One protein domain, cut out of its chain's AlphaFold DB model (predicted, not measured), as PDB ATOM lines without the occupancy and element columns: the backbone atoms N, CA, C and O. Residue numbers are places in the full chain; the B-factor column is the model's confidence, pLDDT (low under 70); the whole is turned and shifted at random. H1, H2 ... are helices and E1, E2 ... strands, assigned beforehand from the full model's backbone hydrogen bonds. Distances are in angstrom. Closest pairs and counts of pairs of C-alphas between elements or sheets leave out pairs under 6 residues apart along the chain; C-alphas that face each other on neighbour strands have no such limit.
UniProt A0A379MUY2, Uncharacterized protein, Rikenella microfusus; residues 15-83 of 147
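Overview. This is residues 15 to 83 of the 147 residues of an uncharacterized protein of Rikenella microfusus (UniProt A0A379MUY2). One long helix, H1, lies along one face of a small, strongly twisted sheet of three strands, and the other face is bare. The helix makes the length, and residues 78 to 83, of which 78 to 81 belong to H1, stick out free at the end of the printed part. The 69 printed residues run E1, E2, E3, H1; the antiparallel sheet, in order E1 - E2 - E3, is a meander, each strand the antiparallel neighbour of the one before. The class is mixed, in two layers, and the whole is loose, with a radius of gyration of the C-alphas of 14.1 A and spans of 46 by 22 by 13 A.

Along the chain. E1, residues 15 to 20, begins at C-alpha 15 (-20.947, -11.155, 37.243) and is 16.4 A long. E2, residues 26 to 34, is 24.9 A long. E3, residues 37 to 47, is 27.6 A long and bends by 70 degrees at residue 44. H1, residues 53 to 81, is 42.2 A long and ends at C-alpha 81 (-14.339, -12.059, 53.840).

Arrangement. E1 and E2 form a hairpin, with N 17 and O 29 at 2.8 A. E2 and E3 form another, with N 30 and O 41 at 2.8 A. H1 is on the sheet at a height of 9.0 A, along the strands, at 14 degrees to E2 on the local plane; it lies over E2 and, only just, E3, with 3 C-alphas falling on E3. The closest C-alphas of E3 and H1 are those of Leu 47 and Asn 59, 5.3 A apart. In H1 every O i to N i+4 pair is within hydrogen-bond range.

Size, cuts and confidence. The C-alphas farthest apart, of Asp 52 and Gly 83, are 46.6 A apart. The printed part has no cut, and its three links are tight. Mean pLDDT of the printed part is 92.4; residue 83 is under 70.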
ATOM      1  N   ARG A  15     -20.047 -10.937  38.387       94.69
ATOM      2  CA  ARG A  15     -20.947 -11.155  37.243       94.69
ATOM      3  C   ARG A  15     -20.206 -11.804  36.083       94.69
ATOM      4  O   ARG A  15     -19.122 -11.359  35.731       94.69
ATOM      5  N   LEU A  16     -20.811 -12.810  35.455       96.81
ATOM      6  CA  LEU A  16     -20.308 -13.362  34.197       96.81
ATOM      7  C   LEU A  16     -20.735 -12.442  33.047       96.81
ATOM      8  O   LEU A  16     -21.908 -12.084  32.946       96.81
ATOM      9  N   ARG A  17     -19.788 -12.046  32.198       96.94
ATOM     10  CA  ARG A  17     -20.022 -11.191  31.031       96.94
ATOM     11  C   ARG A  17     -19.374 -11.771  29.780       96.94
ATOM     12  O   ARG A  17     -18.483 -12.614  29.845       96.94
ATOM     13  N   MET A  18     -19.838 -11.271  28.641       97.00
ATOM     14  CA  MET A  18     -19.350 -11.603  27.308       97.00
ATOM     15  C   MET A  18     -18.733 -10.367  26.657       97.00
ATOM     16  O   MET A  18     -19.233  -9.253  26.836       97.00
ATOM     17  N   LYS A  19     -17.655 -10.561  25.898       96.44
ATOM     18  CA  LYS A  19     -17.073  -9.560  24.999       96.44
ATOM     19  C   LYS A  19     -17.019 -10.145  23.595       96.44
ATOM     20  O   LYS A  19     -16.401 -11.189  23.401       96.44
ATOM     21  N   GLU A  20     -17.647  -9.476  22.637       96.12
ATOM     22  CA  GLU A  20     -17.558  -9.853  21.226       96.12
ATOM     23  C   GLU A  20     -16.146  -9.610  20.688       96.12
ATOM     24  O   GLU A  20     -15.477  -8.632  21.039       96.12
ATOM     25  N   LEU A  21     -15.678 -10.548  19.871       95.06
ATOM     26  CA  LEU A  21     -14.391 -10.511  19.193       95.06
ATOM     27  C   LEU A  21     -14.601 -10.289  17.695       95.06
ATOM     28  O   LEU A  21     -15.661 -10.591  17.152       95.06
ATOM     29  N   ALA A  22     -13.557  -9.818  17.012       93.75
ATOM     30  CA  ALA A  22     -13.601  -9.533  15.576       93.75
ATOM     31  C   ALA A  22     -13.979 -10.755  14.714       93.75
ATOM     32  O   ALA A  22     -14.516 -10.595  13.626       93.75
ATOM     33  N   ASN A  23     -13.739 -11.973  15.209       91.00
ATOM     34  CA  ASN A  23     -14.085 -13.225  14.533       91.00
ATOM     35  C   ASN A  23     -15.526 -13.713  14.815       91.00
ATOM     36  O   ASN A  23     -15.842 -14.865  14.528       91.00
ATOM     37  N   GLY A  24     -16.376 -12.897  15.447       91.19
ATOM     38  CA  GLY A  24     -17.757 -13.252  15.798       91.19
ATOM     39  C   GLY A  24     -17.906 -14.151  17.031       91.19
ATOM     40  O   GLY A  24     -19.025 -14.412  17.469       91.19
ATOM     41  N   SER A  25     -16.802 -14.606  17.633       94.31
ATOM     42  CA  SER A  25     -16.837 -15.349  18.899       94.31
ATOM     43  C   SER A  25     -17.004 -14.406  20.095       94.31
ATOM     44  O   SER A  25     -16.654 -13.226  20.036       94.31
ATOM     45  N   LYS A  26     -17.501 -14.924  21.222       97.69
ATOM     46  CA  LYS A  26     -17.674 -14.161  22.470       97.69
ATOM     47  C   LYS A  26     -16.745 -14.688  23.553       97.69
ATOM     48  O   LYS A  26     -16.890 -15.823  23.987       97.69
ATOM     49  N   SER A  27     -15.814 -13.862  24.019       97.44
ATOM     50  CA  SER A  27     -14.951 -14.181  25.159       97.44
ATOM     51  C   SER A  27     -15.699 -14.001  26.479       97.44
ATOM     52  O   SER A  27     -16.349 -12.974  26.688       97.44
ATOM     53  N   LEU A  28     -15.594 -14.986  27.373       98.31
ATOM     54  CA  LEU A  28     -16.198 -14.962  28.704       98.31
ATOM     55  C   LEU A  28     -15.227 -14.416  29.755       98.31
ATOM     56  O   LEU A  28     -14.062 -14.818  29.825       98.31
ATOM     57  N   TYR A  29     -15.720 -13.521  30.609       98.06
ATOM     58  CA  TYR A  29     -14.956 -12.950  31.715       98.06
ATOM     59  C   TYR A  29     -15.838 -12.686  32.936       98.06
ATOM     60  O   TYR A  29     -17.044 -12.457  32.815       98.06
ATOM     61  N   LEU A  30     -15.230 -12.703  34.119       97.44
ATOM     62  CA  LEU A  30     -15.863 -12.249  35.349       97.44
ATOM     63  C   LEU A  30     -15.595 -10.759  35.542       97.44
ATOM     64  O   LEU A  30     -14.461 -10.293  35.462       97.44
ATOM     65  N   ASP A  31     -16.661 -10.025  35.805       96.12
ATOM     66  CA  ASP A  31     -16.657  -8.645  36.255       96.12
ATOM     67  C   ASP A  31     -16.822  -8.640  37.774       96.12
ATOM     68  O   ASP A  31     -17.883  -9.008  38.285       96.12
ATOM     69  N   ILE A  32     -15.747  -8.287  38.474       94.19
ATOM     70  CA  ILE A  32     -15.616  -8.419  39.921       94.19
ATOM     71  C   ILE A  32     -15.592  -7.020  40.535       94.19
ATOM     72  O   ILE A  32     -14.768  -6.184  40.168       94.19
ATOM     73  N   TYR A  33     -16.492  -6.762  41.479       90.81
ATOM     74  CA  TYR A  33     -16.557  -5.523  42.240       90.81
ATOM     75  C   TYR A  33     -16.328  -5.814  43.719       90.81
ATOM     76  O   TYR A  33     -17.136  -6.492  44.350       90.81
ATOM     77  N   ARG A  34     -15.232  -5.287  44.266       84.31
ATOM     78  CA  ARG A  34     -14.824  -5.505  45.656       84.31
ATOM     79  C   ARG A  34     -14.144  -4.255  46.206       84.31
ATOM     80  O   ARG A  34     -13.285  -3.689  45.536       84.31
ATOM     81  N   ASP A  35     -14.543  -3.821  47.400       82.19
ATOM     82  CA  ASP A  35     -13.922  -2.702  48.132       82.19
ATOM     83  C   ASP A  35     -13.777  -1.415  47.297       82.19
ATOM     84  O   ASP A  35     -12.748  -0.743  47.289       82.19
ATOM     85  N   GLY A  36     -14.809  -1.094  46.510       83.50
ATOM     86  CA  GLY A  36     -14.810   0.074  45.621       83.50
ATOM     87  C   GLY A  36     -13.991  -0.096  44.335       83.50
ATOM     88  O   GLY A  36     -14.097   0.741  43.437       83.50
ATOM     89  N   LYS A  37     -13.229  -1.187  44.197       87.62
ATOM     90  CA  LYS A  37     -12.403  -1.498  43.029       87.62
ATOM     91  C   LYS A  37     -13.097  -2.502  42.113       87.62
ATOM     92  O   LYS A  37     -13.685  -3.490  42.550       87.62
ATOM     93  N   ARG A  38     -12.993  -2.252  40.808       92.56
ATOM     94  CA  ARG A  38     -13.480  -3.150  39.758       92.56
ATOM     95  C   ARG A  38     -12.304  -3.856  39.095       92.56
ATOM     96  O   ARG A  38     -11.357  -3.193  38.677       92.56
ATOM     97  N   THR A  39     -12.367  -5.175  38.989       94.06
ATOM     98  CA  THR A  39     -11.373  -6.000  38.298       94.06
ATOM     99  C   THR A  39     -12.055  -6.945  37.317       94.06
ATOM    100  O   THR A  39     -13.235  -7.269  37.451       94.06
ATOM    101  N   TYR A  40     -11.307  -7.364  36.296       95.88
ATOM    102  CA  TYR A  40     -11.787  -8.290  35.277       95.88
ATOM    103  C   TYR A  40     -10.917  -9.540  35.267       95.88
ATOM    104  O   TYR A  40      -9.691  -9.443  35.250       95.88
ATOM    105  N   GLU A  41     -11.555 -10.704  35.247       96.12
ATOM    106  CA  GLU A  41     -10.892 -12.005  35.187       96.12
ATOM    107  C   GLU A  41     -11.340 -12.730  33.914       96.12
ATOM    108  O   GLU A  41     -12.477 -13.189  33.812       96.12
ATOM    109  N   TYR A  42     -10.470 -12.784  32.906       96.62
ATOM    110  CA  TYR A  42     -10.774 -13.440  31.633       96.62
ATOM    111  C   TYR A  42     -10.648 -14.957  31.773       96.62
ATOM    112  O   TYR A  42      -9.571 -15.465  32.078       96.62
ATOM    113  N   LEU A  43     -11.730 -15.685  31.485       96.81
ATOM    114  CA  LEU A  43     -11.797 -17.138  31.680       96.81
ATOM    115  C   LEU A  43     -11.078 -17.932  30.581       96.81
ATOM    116  O   LEU A  43     -10.970 -19.150  30.681       96.81
ATOM    117  N   LYS A  44     -10.632 -17.259  29.508       96.00
ATOM    118  CA  LYS A  44     -10.111 -17.879  28.271       96.00
ATOM    119  C   LYS A  44     -11.076 -18.911  27.662       96.00
ATOM    120  O   LYS A  44     -10.662 -19.800  26.926       96.00
ATOM    121  N   MET A  45     -12.364 -18.765  27.960       96.44
ATOM    122  CA  MET A  45     -13.461 -19.523  27.377       96.44
ATOM    123  C   MET A  45     -14.151 -18.664  26.322       96.44
ATOM    124  O   MET A  45     -14.316 -17.454  26.516       96.44
ATOM    125  N   TYR A  46     -14.559 -19.289  25.223       97.00
ATOM    126  CA  TYR A  46     -15.161 -18.606  24.087       97.00
ATOM    127  C   TYR A  46     -16.444 -19.315  23.669       97.00
ATOM    128  O   TYR A  46     -16.482 -20.543  23.603       97.00
ATOM    129  N   LEU A  47     -17.482 -18.535  23.380       97.06
ATOM    130  CA  LEU A  47     -18.653 -19.013  22.657       97.06
ATOM    131  C   LEU A  47     -18.421 -18.776  21.173       97.06
ATOM    132  O   LEU A  47     -18.049 -17.666  20.780       97.06
ATOM    133  N   ILE A  48     -18.638 -19.806  20.371       96.12
ATOM    134  CA  ILE A  48     -18.541 -19.720  18.915       96.12
ATOM    135  C   ILE A  48     -19.898 -19.310  18.324       96.12
ATOM    136  O   ILE A  48     -20.927 -19.496  18.984       96.12
ATOM    137  N   PRO A  49     -19.939 -18.741  17.108       94.75
ATOM    138  CA  PRO A  49     -21.196 -18.500  16.408       94.75
ATOM    139  C   PRO A  49     -22.049 -19.775  16.327       94.75
ATOM    140  O   PRO A  49     -21.556 -20.840  15.965       94.75
ATOM    141  N   GLU A  50     -23.333 -19.678  16.676       92.06
ATOM    142  CA  GLU A  50     -24.250 -20.825  16.717       92.06
ATOM    143  C   GLU A  50     -24.793 -21.166  15.325       92.06
ATOM    144  O   GLU A  50     -25.973 -20.971  15.031       92.06
ATOM    145  N   THR A  51     -23.914 -21.663  14.459       91.38
ATOM    146  CA  THR A  51     -24.241 -22.050  13.079       91.38
ATOM    147  C   THR A  51     -24.943 -23.401  12.985       91.38
ATOM    148  O   THR A  51     -25.710 -23.629  12.055       91.38
ATOM    149  N   ASP A  52     -24.711 -24.292  13.951       93.38
ATOM    150  CA  ASP A  52     -25.244 -25.654  13.955       93.38
ATOM    151  C   ASP A  52     -25.531 -26.176  15.377       93.38
ATOM    152  O   ASP A  52     -25.282 -25.519  16.394       93.38
ATOM    153  N   TYR A  53     -26.099 -27.382  15.447       94.00
ATOM    154  CA  TYR A  53     -26.455 -28.039  16.704       94.00
ATOM    155  C   TYR A  53     -25.244 -28.333  17.605       94.00
ATOM    156  O   TYR A  53     -25.334 -28.178  18.826       94.00
ATOM    157  N   ASN A  54     -24.104 -28.723  17.029       93.69
ATOM    158  CA  ASN A  54     -22.893 -29.007  17.796       93.69
ATOM    159  C   ASN A  54     -22.329 -27.719  18.403       93.69
ATOM    160  O   ASN A  54     -21.976 -27.721  19.583       93.69
ATOM    161  N   ALA A  55     -22.344 -26.612  17.656       94.44
ATOM    162  CA  ALA A  55     -21.949 -25.299  18.154       94.44
ATOM    163  C   ALA A  55     -22.812 -24.855  19.348       94.44
ATOM    164  O   ALA A  55     -22.283 -24.424  20.374       94.44
ATOM    165  N   ARG A  56     -24.138 -25.055  19.276       95.50
ATOM    166  CA  ARG A  56     -25.055 -24.788  20.402       95.50
ATOM    167  C   ARG A  56     -24.730 -25.642  21.625       95.50
ATOM    168  O   ARG A  56     -24.639 -25.123  22.737       95.50
ATOM    169  N   ARG A  57     -24.518 -26.948  21.438       96.56
ATOM    170  CA  ARG A  57     -24.192 -27.879  22.531       96.56
ATOM    171  C   ARG A  57     -22.841 -27.556  23.179       96.56
ATOM    172  O   ARG A  57     -22.711 -27.605  24.407       96.56
ATOM    173  N   GLN A  58     -21.847 -27.184  22.376       95.69
ATOM    174  CA  GLN A  58     -20.548 -26.728  22.861       95.69
ATOM    175  C   GLN A  58     -20.699 -25.444  23.681       95.69
ATOM    176  O   GLN A  58     -20.223 -25.391  24.813       95.69
ATOM    177  N   ASN A  59     -21.423 -24.444  23.170       97.50
ATOM    178  CA  ASN A  59     -21.679 -23.195  23.888       97.50
ATOM    179  C   ASN A  59     -22.403 -23.423  25.222       97.50
ATOM    180  O   ASN A  59     -22.034 -22.807  26.221       97.50
ATOM    181  N   GLN A  60     -23.375 -24.339  25.274       97.06
ATOM    182  CA  GLN A  60     -24.042 -24.725  26.525       97.06
ATOM    183  C   GLN A  60     -23.054 -25.306  27.542       97.06
ATOM    184  O   GLN A  60     -23.051 -24.894  28.703       97.06
ATOM    185  N   THR A  61     -22.175 -26.209  27.102       97.12
ATOM    186  CA  THR A  61     -21.131 -26.800  27.957       97.12
ATOM    187  C   THR A  61     -20.167 -25.729  28.470       97.12
ATOM    188  O   THR A  61     -19.882 -25.659  29.667       97.12
ATOM    189  N   THR A  62     -19.720 -24.835  27.585       97.56
ATOM    190  CA  THR A  62     -18.845 -23.709  27.928       97.56
ATOM    191  C   THR A  62     -19.512 -22.761  28.928       97.56
ATOM    192  O   THR A  62     -18.885 -22.352  29.905       97.56
ATOM    193  N   MET A  63     -20.798 -22.444  28.741       97.38
ATOM    194  CA  MET A  63     -21.560 -21.610  29.675       97.38
ATOM    195  C   MET A  63     -21.745 -22.280  31.036       97.38
ATOM    196  O   MET A  63     -21.646 -21.605  32.062       97.38
ATOM    197  N   ALA A  64     -21.984 -23.591  31.079       97.75
ATOM    198  CA  ALA A  64     -22.064 -24.336  32.332       97.75
ATOM    199  C   ALA A  64     -20.729 -24.278  33.096       97.75
ATOM    200  O   ALA A  64     -20.708 -23.934  34.279       97.75
ATOM    201  N   ALA A  65     -19.608 -24.504  32.404       97.00
ATOM    202  CA  ALA A  65     -18.274 -24.401  32.990       97.00
ATOM    203  C   ALA A  65     -17.974 -22.979  33.506       97.00
ATOM    204  O   ALA A  65     -17.498 -22.810  34.631       97.00
ATOM    205  N   ALA A  66     -18.321 -21.943  32.738       97.69
ATOM    206  CA  ALA A  66     -18.142 -20.553  33.150       97.69
ATOM    207  C   ALA A  66     -18.981 -20.186  34.390       97.69
ATOM    208  O   ALA A  66     -18.497 -19.496  35.290       97.69
ATOM    209  N   ASN A  67     -20.218 -20.686  34.483       96.62
ATOM    210  CA  ASN A  67     -21.066 -20.505  35.666       96.62
ATOM    211  C   ASN A  67     -20.537 -21.264  36.894       96.62
ATOM    212  O   ASN A  67     -20.627 -20.750  38.014       96.62
ATOM    213  N   ALA A  68     -19.935 -22.440  36.707       95.75
ATOM    214  CA  ALA A  68     -19.260 -23.157  37.787       95.75
ATOM    215  C   ALA A  68     -18.055 -22.359  38.322       95.75
ATOM    216  O   ALA A  68     -17.912 -22.203  39.537       95.75
ATOM    217  N   ILE A  69     -17.241 -21.766  37.438       95.56
ATOM    218  CA  ILE A  69     -16.130 -20.886  37.837       95.56
ATOM    219  C   ILE A  69     -16.651 -19.647  38.580       95.56
ATOM    220  O   ILE A  69     -16.128 -19.320  39.647       95.56
ATOM    221  N   LYS A  70     -17.715 -18.995  38.081       95.69
ATOM    222  CA  LYS A  70     -18.380 -17.875  38.775       95.69
ATOM    223  C   LYS A  70     -18.777 -18.273  40.200       95.69
ATOM    224  O   LYS A  70     -18.455 -17.557  41.145       95.69
ATOM    225  N   SER A  71     -19.439 -19.418  40.355       92.00
ATOM    226  CA  SER A  71     -19.903 -19.921  41.654       92.00
ATOM    227  C   SER A  71     -18.735 -20.193  42.606       92.00
ATOM    228  O   SER A  71     -18.748 -19.735  43.748       92.00
ATOM    229  N   LYS A  72     -17.665 -20.837  42.117       91.81
ATOM    230  CA  LYS A  72     -16.428 -21.055  42.886       91.81
ATOM    231  C   LYS A  72     -15.810 -19.735  43.350       91.81
ATOM    232  O   LYS A  72     -15.354 -19.635  44.487       91.81
ATOM    233  N   ARG A  73     -15.818 -18.707  42.497       91.88
ATOM    234  CA  ARG A  73     -15.267 -17.388  42.825       91.88
ATOM    235  C   ARG A  73     -16.083 -16.658  43.893       91.88
ATOM    236  O   ARG A  73     -15.490 -16.023  44.759       91.88
ATOM    237  N   ILE A  74     -17.412 -16.794  43.873       89.25
ATOM    238  CA  ILE A  74     -18.303 -16.263  44.922       89.25
ATOM    239  C   ILE A  74     -17.974 -16.900  46.275       89.25
ATOM    240  O   ILE A  74     -17.807 -16.181  47.258       89.25
ATOM    241  N   ILE A  75     -17.809 -18.225  46.317       86.06
ATOM    242  CA  ILE A  75     -17.434 -18.939  47.548       86.06
ATOM    243  C   ILE A  75     -16.063 -18.471  48.044       86.06
ATOM    244  O   ILE A  75     -15.926 -18.131  49.209       86.06
ATOM    245  N   GLN A  76     -15.056 -18.385  47.169       84.56
ATOM    246  CA  GLN A  76     -13.722 -17.903  47.553       84.56
ATOM    247  C   GLN A  76     -13.742 -16.482  48.124       84.56
ATOM    248  O   GLN A  76     -13.030 -16.199  49.083       84.56
ATOM    249  N   MET A  77     -14.536 -15.587  47.533       83.75
ATOM    250  CA  MET A  77     -14.680 -14.220  48.023       83.75
ATOM    251  C   MET A  77     -15.351 -14.195  49.398       83.75
ATOM    252  O   MET A  77     -14.816 -13.577  50.311       83.75
ATOM    253  N   THR A  78     -16.452 -14.934  49.550       82.75
ATOM    254  CA  THR A  78     -17.200 -15.038  50.813       82.75
ATOM    255  C   THR A  78     -16.334 -15.647  51.916       82.75
ATOM    256  O   THR A  78     -16.275 -15.123  53.022       82.75
ATOM    257  N   ASN A  79     -15.594 -16.715  51.606       78.38
ATOM    258  CA  ASN A  79     -14.666 -17.354  52.533       78.38
ATOM    259  C   ASN A  79     -13.538 -16.398  52.939       78.38
ATOM    260  O   ASN A  79     -13.233 -16.287  54.120       78.38
ATOM    261  N   GLY A  80     -12.960 -15.662  51.984       73.88
ATOM    262  CA  GLY A  80     -11.937 -14.658  52.274       73.88
ATOM    263  C   GLY A  80     -12.444 -13.501  53.145       73.88
ATOM    264  O   GLY A  80     -11.695 -13.013  53.981       73.88
ATOM    265  N   GLU A  81     -13.698 -13.071  52.979       75.19
ATOM    266  CA  GLU A  81     -14.339 -12.059  53.840       75.19
ATOM    267  C   GLU A  81     -14.633 -12.593  55.246       75.19
ATOM    268  O   GLU A  81     -14.442 -11.882  56.229       75.19
ATOM    269  N   ALA A  82     -15.045 -13.856  55.350       70.56
ATOM    270  CA  ALA A  82     -15.310 -14.525  56.619       70.56
ATOM    271  C   ALA A  82     -14.034 -14.996  57.350       70.56
ATOM    272  O   ALA A  82     -14.137 -15.597  58.416       70.56
ATOM    273  N   GLY A  83     -12.841 -14.776  56.781       63.81
ATOM    274  CA  GLY A  83     -11.580 -15.296  57.324       63.81
ATOM    275  C   GLY A  83     -11.472 -16.827  57.281       63.81
ATOM    276  O   GLY A  83     -10.641 -17.412  57.969       63.81
TER     277      GLY A  83